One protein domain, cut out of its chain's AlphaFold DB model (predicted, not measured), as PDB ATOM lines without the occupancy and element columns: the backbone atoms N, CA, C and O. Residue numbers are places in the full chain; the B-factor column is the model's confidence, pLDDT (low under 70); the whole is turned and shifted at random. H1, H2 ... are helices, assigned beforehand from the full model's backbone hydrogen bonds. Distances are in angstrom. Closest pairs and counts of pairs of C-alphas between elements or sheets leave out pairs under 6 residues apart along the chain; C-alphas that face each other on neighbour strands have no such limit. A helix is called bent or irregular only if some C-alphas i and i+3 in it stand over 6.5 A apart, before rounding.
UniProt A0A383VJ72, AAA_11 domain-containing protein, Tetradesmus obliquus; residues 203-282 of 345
ATOM      1  N   MET A 203     -41.214  26.896   8.229       37.78
ATOM      2  CA  MET A 203     -41.308  27.356   9.582       37.78
ATOM      3  C   MET A 203     -42.780  27.765   9.723       37.78
ATOM      4  O   MET A 203     -43.331  28.289   8.747       37.78
ATOM      5  N   PRO A 204     -43.458  27.513  10.859       44.41
ATOM      6  CA  PRO A 204     -44.758  28.141  11.098       44.41
ATOM      7  C   PRO A 204     -44.642  29.643  10.793       44.41
ATOM      8  O   PRO A 204     -43.554  30.197  10.941       44.41
ATOM      9  N   ALA A 205     -45.707  30.314  10.342       48.91
ATOM     10  CA  ALA A 205     -45.633  31.733   9.955       48.91
ATOM     11  C   ALA A 205     -44.915  32.588  11.022       48.91
ATOM     12  O   ALA A 205     -44.030  33.373  10.694       48.91
ATOM     13  N   ALA A 206     -45.165  32.277  12.298       51.91
ATOM     14  CA  ALA A 206     -44.469  32.834  13.453       51.91
ATOM     15  C   ALA A 206     -42.941  32.636  13.442       51.91
ATOM     16  O   ALA A 206     -42.205  33.538  13.805       51.91
ATOM     17  N   ALA A 207     -42.437  31.480  13.020       50.28
ATOM     18  CA  ALA A 207     -41.010  31.196  12.917       50.28
ATOM     19  C   ALA A 207     -40.361  31.826  11.664       50.28
ATOM     20  O   ALA A 207     -39.182  32.171  11.706       50.28
ATOM     21  N   VAL A 208     -41.118  32.040  10.578       50.41
ATOM     22  CA  VAL A 208     -40.658  32.849   9.428       50.41
ATOM     23  C   VAL A 208     -40.571  34.327   9.811       50.41
ATOM     24  O   VAL A 208     -39.572  34.978   9.513       50.41
ATOM     25  N   GLU A 209     -41.594  34.859  10.475       58.22
ATOM     26  CA  GLU A 209     -41.613  36.230  10.994       58.22
ATOM     27  C   GLU A 209     -40.533  36.443  12.054       58.22
ATOM     28  O   GLU A 209     -39.803  37.427  11.991       58.22
ATOM     29  N   TRP A 210     -40.351  35.480  12.957       62.50
ATOM     30  CA  TRP A 210     -39.253  35.461  13.918       62.50
ATOM     31  C   TRP A 210     -37.890  35.457  13.218       62.50
ATOM     32  O   TRP A 210     -37.040  36.277  13.550       62.50
ATOM     33  N   ALA A 211     -37.690  34.620  12.192       57.12
ATOM     34  CA  ALA A 211     -36.432  34.583  11.444       57.12
ATOM     35  C   ALA A 211     -36.163  35.910  10.716       57.12
ATOM     36  O   ALA A 211     -35.027  36.377  10.708       57.12
ATOM     37  N   ARG A 212     -37.198  36.557  10.158       59.12
ATOM     38  CA  ARG A 212     -37.095  37.909   9.572       59.12
ATOM     39  C   ARG A 212     -36.781  38.976  10.618       59.12
ATOM     40  O   ARG A 212     -35.935  39.829  10.367       59.12
ATOM     41  N   GLY A 213     -37.422  38.924  11.785       63.41
ATOM     42  CA  GLY A 213     -37.139  39.823  12.903       63.41
ATOM     43  C   GLY A 213     -35.699  39.680  13.397       63.41
ATOM     44  O   GLY A 213     -35.028  40.677  13.650       63.41
ATOM     45  N   MET A 214     -35.184  38.450  13.441       59.34
ATOM     46  CA  MET A 214     -33.784  38.203  13.765       59.34
ATOM     47  C   MET A 214     -32.820  38.658  12.679       59.34
ATOM     48  O   MET A 214     -31.795  39.230  13.022       59.34
ATOM     49  N   LEU A 215     -33.126  38.426  11.398       54.31
ATOM     50  CA  LEU A 215     -32.340  38.939  10.271       54.31
ATOM     51  C   LEU A 215     -32.149  40.458  10.400       54.31
ATOM     52  O   LEU A 215     -31.016  40.929  10.357       54.31
ATOM     53  N   ALA A 216     -33.228  41.195  10.684       59.28
ATOM     54  CA  ALA A 216     -33.189  42.645  10.871       59.28
ATOM     55  C   ALA A 216     -32.361  43.086  12.101       59.28
ATOM     56  O   ALA A 216     -31.618  44.063  12.035       59.28
ATOM     57  N   GLN A 217     -32.446  42.359  13.222       57.75
ATOM     58  CA  GLN A 217     -31.641  42.635  14.426       57.75
ATOM     59  C   GLN A 217     -30.160  42.264  14.243       57.75
ATOM     60  O   GLN A 217     -29.271  42.922  14.784       57.75
ATOM     61  N   HIS A 218     -29.882  41.209  13.477       55.28
ATOM     62  CA  HIS A 218     -28.535  40.710  13.232       55.28
ATOM     63  C   HIS A 218     -27.775  41.570  12.216       55.28
ATOM     64  O   HIS A 218     -26.581  41.792  12.393       55.28
ATOM     65  N   GLU A 219     -28.453  42.113  11.199       52.50
ATOM     66  CA  GLU A 219     -27.879  43.108  10.280       52.50
ATOM     67  C   GLU A 219     -27.410  44.368  11.026       52.50
ATOM     68  O   GLU A 219     -26.320  44.872  10.750       52.50
ATOM     69  N   GLN A 220     -28.161  44.823  12.036       54.22
ATOM     70  CA  GLN A 220     -27.747  45.939  12.894       54.22
ATOM     71  C   GLN A 220     -26.546  45.590  13.793       54.22
ATOM     72  O   GLN A 220     -25.681  46.435  14.016       54.22
ATOM     73  N   GLN A 221     -26.448  44.349  14.285       52.75
ATOM     74  CA  GLN A 221     -25.310  43.900  15.101       52.75
ATOM     75  C   GLN A 221     -24.042  43.637  14.269       52.75
ATOM     76  O   GLN A 221     -22.947  43.910  14.748       52.75
ATOM     77  N   GLN A 222     -24.154  43.169  13.018       49.56
ATOM     78  CA  GLN A 222     -22.996  42.884  12.151       49.56
ATOM     79  C   GLN A 222     -22.200  44.128  11.734       49.56
ATOM     80  O   GLN A 222     -21.014  44.013  11.415       49.56
ATOM     81  N   GLN A 223     -22.800  45.320  11.775       49.56
ATOM     82  CA  GLN A 223     -22.046  46.566  11.605       49.56
ATOM     83  C   GLN A 223     -20.993  46.772  12.710       49.56
ATOM     84  O   GLN A 223     -20.038  47.519  12.511       49.56
ATOM     85  N   GLN A 224     -21.093  46.048  13.830       47.59
ATOM     86  CA  GLN A 224     -20.077  45.967  14.875       47.59
ATOM     87  C   GLN A 224     -19.392  44.591  14.795       47.59
ATOM     88  O   GLN A 224     -19.903  43.591  15.281       47.59
ATOM     89  N   GLN A 225     -18.226  44.518  14.147       50.72
ATOM     90  CA  GLN A 225     -17.457  43.287  13.884       50.72
ATOM     91  C   GLN A 225     -16.842  42.627  15.148       50.72
ATOM     92  O   GLN A 225     -15.637  42.360  15.188       50.72
ATOM     93  N   HIS A 226     -17.623  42.365  16.197       60.62
ATOM     94  CA  HIS A 226     -17.129  41.868  17.484       60.62
ATOM     95  C   HIS A 226     -17.713  40.493  17.850       60.62
ATOM     96  O   HIS A 226     -18.878  40.208  17.580       60.62
ATOM     97  N   LEU A 227     -16.896  39.633  18.476       60.88
ATOM     98  CA  LEU A 227     -17.376  38.407  19.129       60.88
ATOM     99  C   LEU A 227     -18.366  38.802  20.229       60.88
ATOM    100  O   LEU A 227     -18.090  39.744  20.981       60.88
ATOM    101  N   THR A 228     -19.493  38.097  20.332       70.19
ATOM    102  CA  THR A 228     -20.429  38.323  21.441       70.19
ATOM    103  C   THR A 228     -19.863  37.759  22.746       70.19
ATOM    104  O   THR A 228     -19.006  36.874  22.719       70.19
ATOM    105  N   GLU A 229     -20.356  38.225  23.898       71.88
ATOM    106  CA  GLU A 229     -19.971  37.681  25.213       71.88
ATOM    107  C   GLU A 229     -20.141  36.157  25.258       71.88
ATOM    108  O   GLU A 229     -19.254  35.439  25.714       71.88
ATOM    109  N   ARG A 230     -21.223  35.639  24.664       71.62
ATOM    110  CA  ARG A 230     -21.474  34.198  24.595       71.62
ATOM    111  C   ARG A 230     -20.510  33.460  23.664       71.62
ATOM    112  O   ARG A 230     -20.153  32.323  23.956       71.62
ATOM    113  N   ASP A 231     -20.077  34.070  22.558       77.38
ATOM    114  CA  ASP A 231     -19.059  33.464  21.684       77.38
ATOM    115  C   ASP A 231     -17.711  33.349  22.407       77.38
ATOM    116  O   ASP A 231     -17.009  32.350  22.247       77.38
ATOM    117  N   ALA A 232     -17.380  34.347  23.234       76.38
ATOM    118  CA  ALA A 232     -16.191  34.335  24.079       76.38
ATOM    119  C   ALA A 232     -16.295  33.288  25.203       76.38
ATOM    120  O   ALA A 232     -15.349  32.529  25.404       76.38
ATOM    121  N   GLU A 233     -17.447  33.176  25.876       79.69
ATOM    122  CA  GLU A 233     -17.719  32.123  26.872       79.69
ATOM    123  C   GLU A 233     -17.599  30.710  26.285       79.69
ATOM    124  O   GLU A 233     -17.143  29.787  26.959       79.69
ATOM    125  N   LEU A 234     -17.999  30.534  25.024       78.56
ATOM    126  CA  LEU A 234     -17.901  29.267  24.296       78.56
ATOM    127  C   LEU A 234     -16.514  29.041  23.663       78.56
ATOM    128  O   LEU A 234     -16.301  28.012  23.023       78.56
ATOM    129  N   GLY A 235     -15.577  29.981  23.827       83.38
ATOM    130  CA  GLY A 235     -14.206  29.877  23.323       83.38
ATOM    131  C   GLY A 235     -14.101  29.836  21.795       83.38
ATOM    132  O   GLY A 235     -13.187  29.205  21.261       83.38
ATOM    133  N   LEU A 236     -15.040  30.457  21.075       83.88
ATOM    134  CA  LEU A 236     -15.094  30.388  19.615       83.88
ATOM    135  C   LEU A 236     -14.149  31.385  18.952       83.88
ATOM    136  O   LEU A 236     -14.071  32.557  19.321       83.88
ATOM    137  N   ASN A 237     -13.491  30.942  17.881       85.50
ATOM    138  CA  ASN A 237     -12.818  31.862  16.969       85.50
ATOM    139  C   ASN A 237     -13.821  32.518  15.997       85.50
ATOM    140  O   ASN A 237     -14.964  32.081  15.857       85.50
ATOM    141  N   ARG A 238     -13.373  33.542  15.256       81.00
ATOM    142  CA  ARG A 238     -14.228  34.289  14.310       81.00
ATOM    143  C   ARG A 238     -14.931  33.394  13.283       81.00
ATOM    144  O   ARG A 238     -16.113  33.588  13.025       81.00
ATOM    145  N   SER A 239     -14.231  32.410  12.713       83.62
ATOM    146  CA  SER A 239     -14.829  31.503  11.720       83.62
ATOM    147  C   SER A 239     -15.890  30.578  12.313       83.62
ATOM    148  O   SER A 239     -16.859  30.248  11.637       83.62
ATOM    149  N   GLN A 240     -15.733  30.183  13.577       84.06
ATOM    150  CA  GLN A 240     -16.691  29.339  14.283       84.06
ATOM    151  C   GLN A 240     -17.909  30.151  14.733       84.06
ATOM    152  O   GLN A 240     -19.029  29.684  14.574       84.06
ATOM    153  N   ALA A 241     -17.711  31.380  15.213       78.00
ATOM    154  CA  ALA A 241     -18.806  32.285  15.563       78.00
ATOM    155  C   ALA A 241     -19.665  32.648  14.336       78.00
ATOM    156  O   ALA A 241     -20.892  32.651  14.407       78.00
ATOM    157  N   ALA A 242     -19.034  32.843  13.170       76.88
ATOM    158  CA  ALA A 242     -19.735  33.122  11.915       76.88
ATOM    159  C   ALA A 242     -20.704  32.003  11.481       76.88
ATOM    160  O   ALA A 242     -21.607  32.258  10.685       76.88
ATOM    161  N   VAL A 243     -20.569  30.781  12.015       79.25
ATOM    162  CA  VAL A 243     -21.491  29.669  11.736       79.25
ATOM    163  C   VAL A 243     -22.912  29.962  12.214       79.25
ATOM    164  O   VAL A 243     -23.851  29.447  11.613       79.25
ATOM    165  N   ALA A 244     -23.105  30.832  13.213       72.06
ATOM    166  CA  ALA A 244     -24.438  31.259  13.642       72.06
ATOM    167  C   ALA A 244     -25.271  31.864  12.492       72.06
ATOM    168  O   ALA A 244     -26.494  31.738  12.496       72.06
ATOM    169  N   ASN A 245     -24.620  32.411  11.455       70.62
ATOM    170  CA  ASN A 245     -25.278  32.902  10.240       70.62
ATOM    171  C   ASN A 245     -26.005  31.805   9.446       70.62
ATOM    172  O   ASN A 245     -26.782  32.118   8.549       70.62
ATOM    173  N   CYS A 246     -25.816  30.519   9.766       74.31
ATOM    174  CA  CYS A 246     -26.562  29.443   9.122       74.31
ATOM    175  C   CYS A 246     -28.080  29.585   9.301       74.31
ATOM    176  O   CYS A 246     -28.834  29.100   8.463       74.31
ATOM    177  N   ILE A 247     -28.535  30.270  10.359       69.06
ATOM    178  CA  ILE A 247     -29.961  30.527  10.603       69.06
ATOM    179  C   ILE A 247     -30.614  31.398   9.526       69.06
ATOM    180  O   ILE A 247     -31.828  31.360   9.344       69.06
ATOM    181  N   LEU A 248     -29.808  32.157   8.786       65.00
ATOM    182  CA  LEU A 248     -30.263  33.019   7.699       65.00
ATOM    183  C   LEU A 248     -30.562  32.224   6.419       65.00
ATOM    184  O   LEU A 248     -31.117  32.760   5.461       65.00
ATOM    185  N   HIS A 249     -30.200  30.940   6.383       65.19
ATOM    186  CA  HIS A 249     -30.296  30.100   5.200       65.19
ATOM    187  C   HIS A 249     -31.158  28.863   5.455       65.19
ATOM    188  O   HIS A 249     -31.147  28.264   6.526       65.19
ATOM    189  N   ARG A 250     -31.874  28.418   4.417       61.50
ATOM    190  CA  ARG A 250     -32.685  27.185   4.461       61.50
ATOM    191  C   ARG A 250     -31.836  25.913   4.553       61.50
ATOM    192  O   ARG A 250     -32.317  24.885   5.015       61.50
ATOM    193  N   LEU A 251     -30.600  25.979   4.066       74.69
ATOM    194  CA  LEU A 251     -29.609  24.911   4.107       74.69
ATOM    195  C   LEU A 251     -28.237  25.553   4.302       74.69
ATOM    196  O   LEU A 251     -27.924  26.555   3.665       74.69
ATOM    197  N   SER A 252     -27.419  24.972   5.170       79.62
ATOM    198  CA  SER A 252     -26.037  25.391   5.382       79.62
ATOM    199  C   SER A 252     -25.142  24.169   5.487       79.62
ATOM    200  O   SER A 252     -25.489  23.192   6.148       79.62
ATOM    201  N   LEU A 253     -23.984  24.235   4.836       84.88
ATOM    202  CA  LEU A 253     -22.959  23.201   4.893       84.88
ATOM    203  C   LEU A 253     -21.738  23.770   5.606       84.88
ATOM    204  O   LEU A 253     -21.093  24.692   5.114       84.88
ATOM    205  N   ILE A 254     -21.430  23.215   6.775       85.81
ATOM    206  CA  ILE A 254     -20.272  23.619   7.571       85.81
ATOM    207  C   ILE A 254     -19.158  22.614   7.302       85.81
ATOM    208  O   ILE A 254     -19.258  21.443   7.673       85.81
ATOM    209  N   HIS A 255     -18.087  23.071   6.662       86.75
ATOM    210  CA  HIS A 255     -16.903  22.254   6.439       86.75
ATOM    211  C   HIS A 255     -15.845  22.558   7.501       86.75
ATOM    212  O   HIS A 255     -15.504  23.712   7.744       86.75
ATOM    213  N   GLY A 256     -15.303  21.512   8.124       85.44
ATOM    214  CA  GLY A 256     -14.157  21.624   9.017       85.44
ATOM    215  C   GLY A 256     -13.139  20.526   8.715       85.44
ATOM    216  O   GLY A 256     -13.530  19.362   8.653       85.44
ATOM    217  N   PRO A 257     -11.848  20.843   8.541       86.06
ATOM    218  CA  PRO A 257     -10.766  19.855   8.540       86.06
ATOM    219  C   PRO A 257     -10.699  19.038   9.857       86.06
ATOM    220  O   PRO A 257     -11.435  19.304  10.815       86.06
ATOM    221  N   PRO A 258      -9.905  17.956   9.945       86.94
ATOM    222  CA  PRO A 258      -9.690  17.267  11.221       86.94
ATOM    223  C   PRO A 258      -9.039  18.214  12.244       86.94
ATOM    224  O   PRO A 258      -8.161  18.995  11.898       86.94
ATOM    225  N   GLY A 259      -9.496  18.170  13.499       84.44
ATOM    226  CA  GLY A 259      -8.957  19.000  14.587       84.44
ATOM    227  C   GLY A 259      -9.470  20.446  14.662       84.44
ATOM    228  O   GLY A 259      -9.175  21.125  15.635       84.44
ATOM    229  N   THR A 260     -10.297  20.926  13.724       82.38
ATOM    230  CA  THR A 260     -10.776  22.332  13.712       82.38
ATOM    231  C   THR A 260     -11.996  22.610  14.598       82.38
ATOM    232  O   THR A 260     -12.705  23.600  14.420       82.38
ATOM    233  N   GLY A 261     -12.268  21.721  15.556       85.12
ATOM    234  CA  GLY A 261     -13.341  21.908  16.529       85.12
ATOM    235  C   GLY A 261     -14.754  21.770  15.959       85.12
ATOM    236  O   GLY A 261     -15.658  22.388  16.494       85.12
ATOM    237  N   ARG A 262     -14.986  20.962  14.908       90.06
ATOM    238  CA  ARG A 262     -16.332  20.749  14.321       90.06
ATOM    239  C   ARG A 262     -17.413  20.484  15.371       90.06
ATOM    240  O   ARG A 262     -18.446  21.140  15.349       90.06
ATOM    241  N   THR A 263     -17.153  19.563  16.297       88.69
ATOM    242  CA  THR A 263     -18.084  19.245  17.387       88.69
ATOM    243  C   THR A 263     -18.310  20.449  18.295       88.69
ATOM    244  O   THR A 263     -19.458  20.782  18.564       88.69
ATOM    245  N   THR A 264     -17.244  21.150  18.695       89.44
ATOM    246  CA  THR A 264     -17.316  22.385  19.493       89.44
ATOM    247  C   THR A 264     -18.160  23.451  18.796       89.44
ATOM    248  O   THR A 264     -19.056  24.026  19.407       89.44
ATOM    249  N   THR A 265     -17.955  23.653  17.493       90.81
ATOM    250  CA  THR A 265     -18.732  24.584  16.671       90.81
ATOM    251  C   THR A 265     -20.204  24.182  16.594       90.81
ATOM    252  O   THR A 265     -21.075  25.037  16.705       90.81
ATOM    253  N   THR A 266     -20.517  22.890  16.432       91.81
ATOM    254  CA  THR A 266     -21.906  22.402  16.415       91.81
ATOM    255  C   THR A 266     -22.591  22.576  17.772       91.81
ATOM    256  O   THR A 266     -23.729  23.038  17.812       91.81
ATOM    257  N   VAL A 267     -21.911  22.253  18.878       91.62
ATOM    258  CA  VAL A 267     -22.420  22.476  20.244       91.62
ATOM    259  C   VAL A 267     -22.707  23.955  20.460       91.62
ATOM    260  O   VAL A 267     -23.794  24.312  20.907       91.62
ATOM    261  N   ALA A 268     -21.764  24.819  20.091       88.50
ATOM    262  CA  ALA A 268     -21.910  26.253  20.237       88.50
ATOM    263  C   ALA A 268     -23.060  26.815  19.398       88.50
ATOM    264  O   ALA A 268     -23.862  27.591  19.913       88.50
ATOM    265  N   LEU A 269     -23.192  26.374  18.143       88.44
ATOM    266  CA  LEU A 269     -24.324  26.731  17.294       88.44
ATOM    267  C   LEU A 269     -25.646  26.358  17.973       88.44
ATOM    268  O   LEU A 269     -26.497  27.218  18.172       88.44
ATOM    269  N   LEU A 270     -25.812  25.096  18.379       89.62
ATOM    270  CA  LEU A 270     -27.035  24.631  19.038       89.62
ATOM    271  C   LEU A 270     -27.307  25.384  20.350       89.62
ATOM    272  O   LEU A 270     -28.449  25.751  20.622       89.62
ATOM    273  N   ALA A 271     -26.272  25.678  21.138       86.62
ATOM    274  CA  ALA A 271     -26.399  26.453  22.367       86.62
ATOM    275  C   ALA A 271     -26.873  27.884  22.108       86.62
ATOM    276  O   ALA A 271     -27.719  28.386  22.851       86.62
ATOM    277  N   GLN A 272     -26.381  28.523  21.043       81.00
ATOM    278  CA  GLN A 272     -26.873  29.826  20.610       81.00
ATOM    279  C   GLN A 272     -28.327  29.735  20.142       81.00
ATOM    280  O   GLN A 272     -29.152  30.534  20.577       81.00
ATOM    281  N   LEU A 273     -28.673  28.742  19.320       82.50
ATOM    282  CA  LEU A 273     -30.041  28.531  18.828       82.50
ATOM    283  C   LEU A 273     -31.062  28.362  19.966       82.50
ATOM    284  O   LEU A 273     -32.156  28.924  19.909       82.50
ATOM    285  N   VAL A 274     -30.693  27.637  21.023       82.00
ATOM    286  CA  VAL A 274     -31.562  27.419  22.188       82.00
ATOM    287  C   VAL A 274     -31.565  28.619  23.136       82.00
ATOM    288  O   VAL A 274     -32.626  29.067  23.553       82.00
ATOM    289  N   SER A 275     -30.394  29.149  23.494       76.50
ATOM    290  CA  SER A 275     -30.277  30.091  24.621       76.50
ATOM    291  C   SER A 275     -30.368  31.553  24.192       76.50
ATOM    292  O   SER A 275     -31.063  32.337  24.836       76.50
ATOM    293  N   ARG A 276     -29.669  31.922  23.107       70.25
ATOM    294  CA  ARG A 276     -29.632  33.294  22.570       70.25
ATOM    295  C   ARG A 276     -30.877  33.572  21.748       70.25
ATOM    296  O   ARG A 276     -31.551  34.571  21.962       70.25
ATOM    297  N   TRP A 277     -31.173  32.675  20.818       67.00
ATOM    298  CA  TRP A 277     -32.253  32.872  19.866       67.00
ATOM    299  C   TRP A 277     -33.602  32.379  20.418       67.00
ATOM    300  O   TRP A 277     -34.642  32.895  20.023       67.00
ATOM    301  N   ARG A 278     -33.608  31.473  21.411       72.19
ATOM    302  CA  ARG A 278     -34.832  30.957  22.057       72.19
ATOM    303  C   ARG A 278     -35.835  30.433  21.037       72.19
ATOM    304  O   ARG A 278     -36.994  30.845  21.010       72.19
ATOM    305  N   LEU A 279     -35.360  29.530  20.181       71.50
ATOM    306  CA  LEU A 279     -36.214  28.891  19.190       71.50
ATOM    307  C   LEU A 279     -37.475  28.301  19.847       71.50
ATOM    308  O   LEU A 279     -37.356  27.552  20.818       71.50
ATOM    309  N   PRO A 280     -38.675  28.590  19.313       66.44
ATOM    310  CA  PRO A 280     -39.932  28.157  19.921       66.44
ATOM    311  C   PRO A 280     -40.271  26.682  19.640       66.44
ATOM    312  O   PRO A 280     -41.332  26.208  20.034       66.44
ATOM    313  N   PHE A 281     -39.398  25.953  18.944       74.56
ATOM    314  CA  PHE A 281     -39.594  24.559  18.548       74.56
ATOM    315  C   PHE A 281     -38.365  23.702  18.889       74.56
ATOM    316  O   PHE A 281     -37.246  24.218  18.956       74.56
ATOM    317  N   PRO A 282     -38.550  22.385  19.100       77.44
ATOM    318  CA  PRO A 282     -37.452  21.487  19.430       77.44
ATOM    319  C   PRO A 282     -36.471  21.331  18.261       77.44
ATOM    320  O   PRO A 282     -36.860  21.254  17.096       77.44
TER     321      PRO A 282
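AT A GLANCE: This is residues 203 to 282 of the 345 residues of the protein "AAA_11 domain-containing protein" of Tetradesmus obliquus (UniProt A0A383VJ72). Two helices, H3 and H4, cross at a steep angle and make the core, with the short helix H2 near both; the longest helix, H1, is set off to one side and meets the core only near Leu 248 of H3, while residues 219 to 224 stick out free. A long link, residues 249 to 261, folds back from the last residue of H3 to the first of H4. The printed part has 80 residues, with four named helices in the order H1, H2, H3, H4 and no named strand: all helix. It is compact, with a radius of gyration of the C-alphas of 13.0 A, and spans 39 by 27 by 19 A.

HOW THE PARTS SIT: H1, residues 205 to 222, only just touches H3, residues 238 to 248, with 3 pairs of C-alphas within 8 A. H1 touches H3 with residues 211 to 215 alone, and the closest C-alphas of the two helices are those of Leu 215 and Leu 248, 6.8 A apart. The two helices run opposite ways at a shallow tilt of 33 degrees, only just short of steep. H2, residues 229 to 233, is apart from H1. H2 is close to H3 but not clearly touching; the closest C-alphas, those of Asp 231 and Ala 241, are 6.2 A apart. H2 is also close to H4, residues 262 to 276, but not clearly touching; the closest C-alphas, those of Asp 231 and Ala 268, are 7.9 A apart. H3 and H4 touch, their closest C-alphas being those of Gln 240 and Thr 265 at 5.7 A, and they run the same way at a steep tilt of 54 degrees. H1 and H4 are apart. In H2 and H4 every O i to N i+4 pair is within hydrogen-bond range; in H1 13 of 14 are, and in H3 1 of 7, beside 7 of 8 O i to N i+3 pairs.

IN THESE COORDINATES: H1 begins at C-alpha 205, (-45.633, 31.733, 9.955), and runs 25.3 A to C-alpha 222. H2 is short, 6.2 A from Glu 229 to Glu 233. H3 runs 17.4 A from Arg 238, C-alpha at (-14.228, 34.289, 14.310), to Leu 248; it is neither bent nor irregular, but only just: C-alphas 244 and 247 are 6.3 A apart. H4 runs 20.1 A from Arg 262 to Arg 276, C-alpha at (-29.632, 33.294, 22.570); it too is only just neither bent nor irregular, with C-alphas 273 and 276 6.1 A apart.

THE WHOLE: The two C-alphas farthest apart are those of Ala 205 and Gly 259, 39.1 A. The printed part has no cut. The link from H3 to H4 is long, that from H1 to H2 short, and that from H2 to H3 tight. The mean pLDDT of the printed part is 71.6; 31 residues are under 70, namely 203 to 227, 247 to 250, 277 and 280.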